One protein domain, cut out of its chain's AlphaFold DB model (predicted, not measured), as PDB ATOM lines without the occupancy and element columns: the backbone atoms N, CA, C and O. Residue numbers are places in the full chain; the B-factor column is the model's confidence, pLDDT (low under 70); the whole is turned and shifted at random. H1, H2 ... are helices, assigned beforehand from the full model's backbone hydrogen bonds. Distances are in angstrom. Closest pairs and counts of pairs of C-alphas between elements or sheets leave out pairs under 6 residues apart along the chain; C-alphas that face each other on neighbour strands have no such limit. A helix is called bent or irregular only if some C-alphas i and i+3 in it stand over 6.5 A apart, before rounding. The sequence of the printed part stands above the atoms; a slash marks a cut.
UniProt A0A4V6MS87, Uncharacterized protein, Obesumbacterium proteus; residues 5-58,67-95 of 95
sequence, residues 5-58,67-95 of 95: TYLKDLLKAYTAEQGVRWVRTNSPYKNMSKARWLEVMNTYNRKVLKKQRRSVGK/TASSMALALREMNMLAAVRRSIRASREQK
ATOM      1  N   THR A   5     132.367 136.297 133.579       67.25
ATOM      2  CA  THR A   5     131.465 137.290 132.964       67.25
ATOM      3  C   THR A   5     130.246 136.633 132.326       67.25
ATOM      4  O   THR A   5     129.145 137.163 132.409       67.25
ATOM      5  N   TYR A   6     130.416 135.417 131.805       74.56
ATOM      6  CA  TYR A   6     129.356 134.658 131.149       74.56
ATOM      7  C   TYR A   6     128.134 134.415 132.046       74.56
ATOM      8  O   TYR A   6     127.009 134.625 131.606       74.56
ATOM      9  N   LEU A   7     128.341 134.020 133.308       77.62
ATOM     10  CA  LEU A   7     127.228 133.788 134.231       77.62
ATOM     11  C   LEU A   7     126.486 135.094 134.545       77.62
ATOM     12  O   LEU A   7     125.259 135.107 134.553       77.62
ATOM     13  N   LYS A   8     127.218 136.199 134.742       78.50
ATOM     14  CA  LYS A   8     126.627 137.527 134.975       78.50
ATOM     15  C   LYS A   8     125.811 137.997 133.771       78.50
ATOM     16  O   LYS A   8     124.695 138.480 133.946       78.50
ATOM     17  N   ASP A   9     126.328 137.806 132.561       77.88
ATOM     18  CA  ASP A   9     125.632 138.157 131.321       77.88
ATOM     19  C   ASP A   9     124.377 137.306 131.115       77.88
ATOM     20  O   ASP A   9     123.334 137.820 130.707       77.88
ATOM     21  N   LEU A  10     124.451 136.015 131.441       76.50
ATOM     22  CA  LEU A  10     123.332 135.086 131.331       76.50
ATOM     23  C   LEU A  10     122.242 135.405 132.360       76.50
ATOM     24  O   LEU A  10     121.064 135.439 132.013       76.50
ATOM     25  N   LEU A  11     122.630 135.733 133.594       82.81
ATOM     26  CA  LEU A  11     121.710 136.137 134.654       82.81
ATOM     27  C   LEU A  11     121.051 137.484 134.328       82.81
ATOM     28  O   LEU A  11     119.838 137.613 134.453       82.81
ATOM     29  N   LYS A  12     121.812 138.455 133.805       84.00
ATOM     30  CA  LYS A  12     121.286 139.738 133.309       84.00
ATOM     31  C   LYS A  12     120.320 139.558 132.136       84.00
ATOM     32  O   LYS A  12     119.300 140.239 132.057       84.00
ATOM     33  N   ALA A  13     120.631 138.653 131.212       80.06
ATOM     34  CA  ALA A  13     119.750 138.344 130.093       80.06
ATOM     35  C   ALA A  13     118.454 137.670 130.566       80.06
ATOM     36  O   ALA A  13     117.375 138.030 130.097       80.06
ATOM     37  N   TYR A  14     118.555 136.745 131.522       80.56
ATOM     38  CA  TYR A  14     117.412 136.077 132.132       80.56
ATOM     39  C   TYR A  14     116.504 137.059 132.889       80.56
ATOM     40  O   TYR A  14     115.295 137.067 132.665       80.56
ATOM     41  N   THR A  15     117.059 137.932 133.735       83.44
ATOM     42  CA  THR A  15     116.268 138.927 134.482       83.44
ATOM     43  C   THR A  15     115.579 139.923 133.555       83.44
ATOM     44  O   THR A  15     114.399 140.219 133.745       83.44
ATOM     45  N   ALA A  16     116.261 140.382 132.502       80.88
ATOM     46  CA  ALA A  16     115.649 141.224 131.477       80.88
ATOM     47  C   ALA A  16     114.483 140.512 130.766       80.88
ATOM     48  O   ALA A  16     113.440 141.122 130.527       80.88
ATOM     49  N   GLU A  17     114.628 139.221 130.457       78.00
ATOM     50  CA  GLU A  17     113.566 138.411 129.854       78.00
ATOM     51  C   GLU A  17     112.346 138.276 130.786       78.00
ATOM     52  O   GLU A  17     111.208 138.457 130.338       78.00
ATOM     53  N   GLN A  18     112.567 138.018 132.082       78.88
ATOM     54  CA  GLN A  18     111.484 137.949 133.072       78.88
ATOM     55  C   GLN A  18     110.767 139.295 133.222       78.88
ATOM     56  O   GLN A  18     109.535 139.338 133.217       78.88
ATOM     57  N   GLY A  19     111.517 140.401 133.264       79.44
ATOM     58  CA  GLY A  19     110.949 141.749 133.308       79.44
ATOM     59  C   GLY A  19     110.064 142.043 132.095       79.44
ATOM     60  O   GLY A  19     108.932 142.496 132.245       79.44
ATOM     61  N   VAL A  20     110.522 141.705 130.885       76.38
ATOM     62  CA  VAL A  20     109.722 141.874 129.658       76.38
ATOM     63  C   VAL A  20     108.443 141.041 129.700       76.38
ATOM     64  O   VAL A  20     107.387 141.532 129.304       76.38
ATOM     65  N   ARG A  21     108.503 139.794 130.178       71.19
ATOM     66  CA  ARG A  21     107.307 138.955 130.324       71.19
ATOM     67  C   ARG A  21     106.288 139.567 131.267       71.19
ATOM     68  O   ARG A  21     105.128 139.684 130.885       71.19
ATOM     69  N   TRP A  22     106.733 139.976 132.450       77.88
ATOM     70  CA  TRP A  22     105.866 140.583 133.450       77.88
ATOM     71  C   TRP A  22     105.201 141.861 132.922       77.88
ATOM     72  O   TRP A  22     103.994 142.045 133.076       77.88
ATOM     73  N   VAL A  23     105.956 142.707 132.211       76.50
ATOM     74  CA  VAL A  23     105.418 143.913 131.560       76.50
ATOM     75  C   VAL A  23     104.406 143.561 130.464       76.50
ATOM     76  O   VAL A  23     103.394 144.242 130.328       76.50
ATOM     77  N   ARG A  24     104.631 142.493 129.685       67.06
ATOM     78  CA  ARG A  24     103.675 142.053 128.651       67.06
ATOM     79  C   ARG A  24     102.358 141.577 129.261       67.06
ATOM     80  O   ARG A  24     101.307 141.936 128.739       67.06
ATOM     81  N   THR A  25     102.407 140.811 130.351       67.31
ATOM     82  CA  THR A  25     101.205 140.317 131.047       67.31
ATOM     83  C   THR A  25     100.469 141.414 131.816       67.31
ATOM     84  O   THR A  25      99.247 141.377 131.909       67.31
ATOM     85  N   ASN A  26     101.186 142.428 132.313       77.31
ATOM     86  CA  ASN A  26     100.618 143.580 133.026       77.31
ATOM     87  C   ASN A  26     100.501 144.837 132.157       77.31
ATOM     88  O   ASN A  26     100.411 145.951 132.666       77.31
ATOM     89  N   SER A  27     100.500 144.662 130.838       71.38
ATOM     90  CA  SER A  27     100.442 145.766 129.891       71.38
ATOM     91  C   SER A  27      99.161 146.593 130.089       71.38
ATOM     92  O   SER A  27      98.089 146.000 130.236       71.38
ATOM     93  N   PRO A  28      99.217 147.939 129.999       77.81
ATOM     94  CA  PRO A  28      98.026 148.800 130.021       77.81
ATOM     95  C   PRO A  28      96.994 148.412 128.951       77.81
ATOM     96  O   PRO A  28      95.803 148.664 129.086       77.81
ATOM     97  N   TYR A  29      97.464 147.747 127.893       74.69
ATOM     98  CA  TYR A  29      96.671 147.295 126.758       74.69
ATOM     99  C   TYR A  29      96.012 145.921 126.966       74.69
ATOM    100  O   TYR A  29      95.379 145.425 126.038       74.69
ATOM    101  N   LYS A  30      96.154 145.277 128.137       71.06
ATOM    102  CA  LYS A  30      95.613 143.925 128.386       71.06
ATOM    103  C   LYS A  30      94.082 143.846 128.300       71.06
ATOM    104  O   LYS A  30      93.557 142.808 127.926       71.06
ATOM    105  N   ASN A  31      93.400 144.956 128.596       78.19
ATOM    106  CA  ASN A  31      91.938 145.078 128.569       78.19
ATOM    107  C   ASN A  31      91.424 145.869 127.348       78.19
ATOM    108  O   ASN A  31      90.238 146.171 127.269       78.19
ATOM    109  N   MET A  32      92.303 146.262 126.419       78.94
ATOM    110  CA  MET A  32      91.906 146.966 125.195       78.94
ATOM    111  C   MET A  32      91.486 145.987 124.095       78.94
ATOM    112  O   MET A  32      91.752 144.787 124.166       78.94
ATOM    113  N   SER A  33      90.856 146.511 123.039       87.56
ATOM    114  CA  SER A  33      90.473 145.708 121.878       87.56
ATOM    115  C   SER A  33      91.676 144.950 121.299       87.56
ATOM    116  O   SER A  33      92.807 145.451 121.250       87.56
ATOM    117  N   LYS A  34      91.430 143.724 120.823       83.44
ATOM    118  CA  LYS A  34      92.470 142.830 120.286       83.44
ATOM    119  C   LYS A  34      93.320 143.505 119.203       83.44
ATOM    120  O   LYS A  34      94.530 143.295 119.158       83.44
ATOM    121  N   ALA A  35      92.707 144.353 118.375       86.81
ATOM    122  CA  ALA A  35      93.391 145.115 117.331       86.81
ATOM    123  C   ALA A  35      94.478 146.048 117.900       86.81
ATOM    124  O   ALA A  35      95.616 146.027 117.430       86.81
ATOM    125  N   ARG A  36      94.161 146.799 118.964       81.56
ATOM    126  CA  ARG A  36      95.098 147.725 119.611       81.56
ATOM    127  C   ARG A  36      96.252 146.989 120.287       81.56
ATOM    128  O   ARG A  36      97.404 147.404 120.181       81.56
ATOM    129  N   TRP A  37      95.963 145.865 120.942       80.44
ATOM    130  CA  TRP A  37      97.002 145.024 121.537       80.44
ATOM    131  C   TRP A  37      97.965 144.465 120.476       80.44
ATOM    132  O   TRP A  37      99.184 144.534 120.651       80.44
ATOM    133  N   LEU A  38      97.436 143.973 119.350       85.06
ATOM    134  CA  LEU A  38      98.239 143.459 118.237       85.06
ATOM    135  C   LEU A  38      99.140 144.541 117.627       85.06
ATOM    136  O   LEU A  38     100.315 144.282 117.377       85.06
ATOM    137  N   GLU A  39      98.629 145.755 117.427       87.62
ATOM    138  CA  GLU A  39      99.400 146.900 116.932       87.62
ATOM    139  C   GLU A  39     100.620 147.196 117.828       87.62
ATOM    140  O   GLU A  39     101.764 147.255 117.357       87.62
ATOM    141  N   VAL A  40     100.397 147.304 119.142       81.94
ATOM    142  CA  VAL A  40     101.449 147.588 120.133       81.94
ATOM    143  C   VAL A  40     102.463 146.443 120.213       81.94
ATOM    144  O   VAL A  40     103.673 146.677 120.246       81.94
ATOM    145  N   MET A  41     102.010 145.188 120.196       81.06
ATOM    146  CA  MET A  41     102.921 144.041 120.193       81.06
ATOM    147  C   MET A  41     103.745 143.972 118.903       81.06
ATOM    148  O   MET A  41     104.948 143.716 118.952       81.06
ATOM    149  N   ASN A  42     103.142 144.256 117.748       84.31
ATOM    150  CA  ASN A  42     103.830 144.240 116.459       84.31
ATOM    151  C   ASN A  42     104.887 145.342 116.349       84.31
ATOM    152  O   ASN A  42     105.974 145.107 115.814       84.31
ATOM    153  N   THR A  43     104.603 146.542 116.852       84.06
ATOM    154  CA  THR A  43     105.580 147.642 116.898       84.06
ATOM    155  C   THR A  43     106.720 147.338 117.875       84.06
ATOM    156  O   THR A  43     107.894 147.510 117.525       84.06
ATOM    157  N   TYR A  44     106.406 146.792 119.054       81.12
ATOM    158  CA  TYR A  44     107.398 146.327 120.025       81.12
ATOM    159  C   TYR A  44     108.320 145.250 119.433       81.12
ATOM    160  O   TYR A  44     109.544 145.398 119.463       81.12
ATOM    161  N   ASN A  45     107.750 144.208 118.819       77.19
ATOM    162  CA  ASN A  45     108.504 143.116 118.201       77.19
ATOM    163  C   ASN A  45     109.438 143.630 117.097       77.19
ATOM    164  O   ASN A  45     110.613 143.266 117.069       77.19
ATOM    165  N   ARG A  46     108.970 144.548 116.239       75.00
ATOM    166  CA  ARG A  46     109.812 145.197 115.216       75.00
ATOM    167  C   ARG A  46     110.999 145.942 115.831       75.00
ATOM    168  O   ARG A  46     112.122 145.825 115.338       75.00
ATOM    169  N   LYS A  47     110.785 146.678 116.927       79.12
ATOM    170  CA  LYS A  47     111.851 147.396 117.648       79.12
ATOM    171  C   LYS A  47     112.880 146.434 118.249       79.12
ATOM    172  O   LYS A  47     114.080 146.692 118.142       79.12
ATOM    173  N   VAL A  48     112.427 145.330 118.846       68.94
ATOM    174  CA  VAL A  48     113.300 144.285 119.408       68.94
ATOM    175  C   VAL A  48     114.120 143.608 118.311       68.94
ATOM    176  O   VAL A  48     115.342 143.552 118.428       68.94
ATOM    177  N   LEU A  49     113.488 143.191 117.209       62.31
ATOM    178  CA  LEU A  49     114.167 142.589 116.058       62.31
ATOM    179  C   LEU A  49     115.219 143.533 115.460       62.31
ATOM    180  O   LEU A  49     116.349 143.126 115.196       62.31
ATOM    181  N   LYS A  50     114.896 144.825 115.308       68.19
ATOM    182  CA  LYS A  50     115.847 145.837 114.816       68.19
ATOM    183  C   LYS A  50     117.039 146.014 115.763       68.19
ATOM    184  O   LYS A  50     118.161 146.176 115.291       68.19
ATOM    185  N   LYS A  51     116.827 145.956 117.083       62.78
ATOM    186  CA  LYS A  51     117.914 145.977 118.078       62.78
ATOM    187  C   LYS A  51     118.762 144.702 118.042       62.78
ATOM    188  O   LYS A  51     119.980 144.805 118.093       62.78
ATOM    189  N   GLN A  52     118.150 143.526 117.896       56.53
ATOM    190  CA  GLN A  52     118.881 142.257 117.775       56.53
ATOM    191  C   GLN A  52     119.769 142.213 116.526       56.53
ATOM    192  O   GLN A  52     120.939 141.838 116.617       56.53
ATOM    193  N   ARG A  53     119.258 142.679 115.376       55.97
ATOM    194  CA  ARG A  53     120.039 142.800 114.131       55.97
ATOM    195  C   ARG A  53     121.236 143.749 114.259       55.97
ATOM    196  O   ARG A  53     122.186 143.617 113.501       55.97
ATOM    197  N   ARG A  54     121.201 144.680 115.217       53.38
ATOM    198  CA  ARG A  54     122.287 145.626 115.522       53.38
ATOM    199  C   ARG A  54     123.308 145.098 116.536       53.38
ATOM    200  O   ARG A  54     124.174 145.865 116.942       53.38
ATOM    201  N   SER A  55     123.217 143.841 116.984       49.59
ATOM    202  CA  SER A  55     124.207 143.313 117.933       49.59
ATOM    203  C   SER A  55     125.628 143.422 117.363       49.59
ATOM    204  O   SER A  55     125.879 143.160 116.187       49.59
ATOM    205  N   VAL A  56     126.550 143.861 118.211       46.78
ATOM    206  CA  VAL A  56     127.953 144.174 117.911       46.78
ATOM    207  C   VAL A  56     128.815 142.952 118.260       46.78
ATOM    208  O   VAL A  56     128.608 142.357 119.315       46.78
ATOM    209  N   GLY A  57     129.748 142.555 117.381       54.62
ATOM    210  CA  GLY A  57     130.681 141.428 117.589       54.62
ATOM    211  C   GLY A  57     130.767 140.437 116.414       54.62
ATOM    212  O   GLY A  57     129.903 140.435 115.542       54.62
ATOM    213  N   LYS A  58     131.814 139.597 116.364       50.94
ATOM    214  CA  LYS A  58     132.005 138.566 115.317       50.94
ATOM    215  C   LYS A  58     131.063 137.366 115.544       50.94
ATOM    216  O   LYS A  58     130.813 136.987 116.686       50.94
ATOM    217  N   THR A  67     123.772 134.491 121.622       71.50
ATOM    218  CA  THR A  67     123.638 135.582 122.586       71.50
ATOM    219  C   THR A  67     123.339 135.013 123.970       71.50
ATOM    220  O   THR A  67     122.713 133.956 124.097       71.50
ATOM    221  N   ALA A  68     123.713 135.749 125.019       70.00
ATOM    222  CA  ALA A  68     123.310 135.416 126.385       70.00
ATOM    223  C   ALA A  68     121.779 135.251 126.500       70.00
ATOM    224  O   ALA A  68     121.307 134.350 127.184       70.00
ATOM    225  N   SER A  69     121.000 136.047 125.752       71.50
ATOM    226  CA  SER A  69     119.539 135.928 125.683       71.50
ATOM    227  C   SER A  69     119.063 134.622 125.049       71.50
ATOM    228  O   SER A  69     118.180 133.975 125.603       71.50
ATOM    229  N   SER A  70     119.643 134.200 123.920       72.31
ATOM    230  CA  SER A  70     119.276 132.921 123.291       72.31
ATOM    231  C   SER A  70     119.640 131.725 124.172       72.31
ATOM    232  O   SER A  70     118.874 130.771 124.249       72.31
ATOM    233  N   MET A  71     120.771 131.791 124.883       75.50
ATOM    234  CA  MET A  71     121.172 130.746 125.829       75.50
ATOM    235  C   MET A  71     120.266 130.697 127.065       75.50
ATOM    236  O   MET A  71     119.843 129.612 127.455       75.50
ATOM    237  N   ALA A  72     119.911 131.848 127.644       77.12
ATOM    238  CA  ALA A  72     118.971 131.912 128.764       77.12
ATOM    239  C   ALA A  72     117.589 131.336 128.396       77.12
ATOM    240  O   ALA A  72     117.021 130.563 129.168       77.12
ATOM    241  N   LEU A  73     117.085 131.649 127.196       78.19
ATOM    242  CA  LEU A  73     115.833 131.095 126.667       78.19
ATOM    243  C   LEU A  73     115.888 129.569 126.522       78.19
ATOM    244  O   LEU A  73     114.991 128.884 127.011       78.19
ATOM    245  N   ALA A  74     116.954 129.042 125.912       79.06
ATOM    246  CA  ALA A  74     117.128 127.604 125.721       79.06
ATOM    247  C   ALA A  74     117.203 126.847 127.060       79.06
ATOM    248  O   ALA A  74     116.532 125.833 127.244       79.06
ATOM    249  N   LEU A  75     117.960 127.368 128.035       83.81
ATOM    250  CA  LEU A  75     118.039 126.783 129.379       83.81
ATOM    251  C   LEU A  75     116.681 126.787 130.086       83.81
ATOM    252  O   LEU A  75     116.306 125.811 130.738       83.81
ATOM    253  N   ARG A  76     115.913 127.872 129.940       82.62
ATOM    254  CA  ARG A  76     114.566 127.962 130.501       82.62
ATOM    255  C   ARG A  76     113.623 126.929 129.883       82.62
ATOM    256  O   ARG A  76     112.839 126.322 130.610       82.62
ATOM    257  N   GLU A  77     113.677 126.736 128.572       87.62
ATOM    258  CA  GLU A  77     112.862 125.742 127.871       87.62
ATOM    259  C   GLU A  77     113.189 124.317 128.328       87.62
ATOM    260  O   GLU A  77     112.283 123.565 128.690       87.62
ATOM    261  N   MET A  78     114.477 123.981 128.443       89.88
ATOM    262  CA  MET A  78     114.904 122.695 129.002       89.88
ATOM    263  C   MET A  78     114.394 122.489 130.434       89.88
ATOM    264  O   MET A  78     113.884 121.415 130.758       89.88
ATOM    265  N   ASN A  79     114.455 123.523 131.280       91.12
ATOM    266  CA  ASN A  79     113.921 123.464 132.641       91.12
ATOM    267  C   ASN A  79     112.402 123.252 132.674       91.12
ATOM    268  O   ASN A  79     111.914 122.487 133.507       91.12
ATOM    269  N   MET A  80     111.658 123.894 131.772       91.44
ATOM    270  CA  MET A  80     110.210 123.715 131.648       91.44
ATOM    271  C   MET A  80     109.865 122.273 131.261       91.44
ATOM    272  O   MET A  80     109.043 121.640 131.920       91.44
ATOM    273  N   LEU A  81     110.535 121.724 130.245       92.31
ATOM    274  CA  LEU A  81     110.344 120.335 129.816       92.31
ATOM    275  C   LEU A  81     110.696 119.345 130.934       92.31
ATOM    276  O   LEU A  81     109.980 118.366 131.154       92.31
ATOM    277  N   ALA A  82     111.767 119.615 131.683       93.69
ATOM    278  CA  ALA A  82     112.143 118.810 132.836       93.69
ATOM    279  C   ALA A  82     111.088 118.875 133.955       93.69
ATOM    280  O   ALA A  82     110.779 117.848 134.558       93.69
ATOM    281  N   ALA A  83     110.505 120.049 134.214       93.38
ATOM    282  CA  ALA A  83     109.439 120.214 135.201       93.38
ATOM    283  C   ALA A  83     108.176 119.430 134.819       93.38
ATOM    284  O   ALA A  83     107.652 118.696 135.654       93.38
ATOM    285  N   VAL A  84     107.752 119.503 133.553       94.56
ATOM    286  CA  VAL A  84     106.613 118.728 133.033       94.56
ATOM    287  C   VAL A  84     106.860 117.223 133.165       94.56
ATOM    288  O   VAL A  84     105.986 116.474 133.592       94.56
ATOM    289  N   ARG A  85     108.072 116.750 132.856       92.44
ATOM    290  CA  ARG A  85     108.411 115.330 133.040       92.44
ATOM    291  C   ARG A  85     108.347 114.902 134.507       92.44
ATOM    292  O   ARG A  85     107.844 113.816 134.788       92.44
ATOM    293  N   ARG A  86     108.826 115.740 135.436       93.75
ATOM    294  CA  ARG A  86     108.734 115.472 136.882       93.75
ATOM    295  C   ARG A  86     107.282 115.413 137.358       93.75
ATOM    296  O   ARG A  86     106.946 114.495 138.094       93.75
ATOM    297  N   SER A  87     106.420 116.326 136.904       92.31
ATOM    298  CA  SER A  87     105.003 116.320 137.292       92.31
ATOM    299  C   SER A  87     104.256 115.098 136.754       92.31
ATOM    300  O   SER A  87     103.492 114.479 137.486       92.31
ATOM    301  N   ILE A  88     104.516 114.704 135.502       92.50
ATOM    302  CA  ILE A  88     103.922 113.494 134.909       92.50
ATOM    303  C   ILE A  88     104.349 112.248 135.690       92.50
ATOM    304  O   ILE A  88     103.518 111.385 135.962       92.50
ATOM    305  N   ARG A  89     105.626 112.151 136.078       90.94
ATOM    306  CA  ARG A  89     106.115 111.035 136.898       90.94
ATOM    307  C   ARG A  89     105.405 110.979 138.253       90.94
ATOM    308  O   ARG A  89     104.840 109.942 138.573       90.94
ATOM    309  N   ALA A  90     105.342 112.099 138.971       90.94
ATOM    310  CA  ALA A  90     104.663 112.169 140.265       90.94
ATOM    311  C   ALA A  90     103.178 111.762 140.177       90.94
ATOM    312  O   ALA A  90     102.697 111.007 141.010       90.94
ATOM    313  N   SER A  91     102.464 112.177 139.122       87.12
ATOM    314  CA  SER A  91     101.060 111.772 138.915       87.12
ATOM    315  C   SER A  91     100.865 110.281 138.609       87.12
ATOM    316  O   SER A  91      99.764 109.765 138.772       87.12
ATOM    317  N   ARG A  92     101.908 109.595 138.124       81.56
ATOM    318  CA  ARG A  92     101.871 108.155 137.831       81.56
ATOM    319  C   ARG A  92     102.176 107.313 139.062       81.56
ATOM    320  O   ARG A  92     101.632 106.230 139.167       81.56
ATOM    321  N   GLU A  93     103.022 107.809 139.959       75.56
ATOM    322  CA  GLU A  93     103.377 107.145 141.223       75.56
ATOM    323  C   GLU A  93     102.256 107.238 142.278       75.56
ATOM    324  O   GLU A  93     102.264 106.493 143.249       75.56
ATOM    325  N   GLN A  94     101.287 108.141 142.089       64.38
ATOM    326  CA  GLN A  94     100.101 108.292 142.946       64.38
ATOM    327  C   GLN A  94      98.896 107.432 142.515       64.38
ATOM    328  O   GLN A  94      97.853 107.499 143.165       64.38
ATOM    329  N   LYS A  95      99.008 106.675 141.417       52.97
ATOM    330  CA  LYS A  95      97.996 105.727 140.925       52.97
ATOM    331  C   LYS A  95      98.411 104.300 141.244       52.97
ATOM    332  O   LYS A  95      97.489 103.509 141.527       52.97
TER     333      LYS A  95
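What this domain is: This is residues 5 to 58 and 67 to 95 of the 95 residues of an uncharacterized protein of Obesumbacterium proteus (UniProt A0A4V6MS87). The longest helix, H4, starts beside the early part of H1 and runs off as a long arm whose residues 77 to 93, with 94 and 95 after them, stick out free. H1 and H3 make the two legs of an open U, with the short H2 at the turn and no contact between the legs. The printed part has 83 residues with four named helices, in the order H1, H2, H3, H4, and no named strand; the class is all helix. It is only just loose, close to extended, with a radius of gyration of the C-alphas of 17.5 A, and flat, spanning 49 by 42 by 16 A.

How they stand to each other: Start with H4, residues 68 to 93, which touches H1, residues 5 to 25, with its residues 68 to 73 alone. Their closest C-alphas, those of Leu 10 and Ala 68, are 5.0 A apart, and the lines are only just about perpendicular at 71 degrees. H1 and H2, residues 28 to 31, meet only through their link. H2 and H3, residues 34 to 53, only just touch, with 3 pairs of C-alphas within 8 A, and only at the corner by their link; the closest C-alphas are those of Tyr 29 and Trp 37, 5.7 A apart. H3 is apart from H1 and from H4, and H2 is apart from H4. In H1, H3 and H4 every O i to N i+4 pair is within hydrogen-bond range; H2 is too short for such a pair, and its one O i to N i+3 pair is not within range.

Where its parts are: Find C-alpha 68 at (123.310, 135.416, 126.385); from there H4 runs 37.6 A to C-alpha 93 at (103.377, 107.145, 141.223). H1 begins at C-alpha 5, (131.465, 137.290, 132.964), and is 30.5 A long. H3 is 28.2 A long. H2 is irregular: C-alphas 28 and 31 are 7.3 A apart.

The domain as a whole: Look for the farthest C-alphas at Val 56 and Lys 95, 53.9 A apart. Residues 59 to 66 are not printed, and C-alphas 58 and 67 are 11.5 A apart across this cut, in the link from H3 to H4. The links H1 to H2 and H2 to H3 are tight. The mean pLDDT of the printed part is 77.4; it is under 70 at residues 5, 24 to 25, 48 to 58 and 94 to 95.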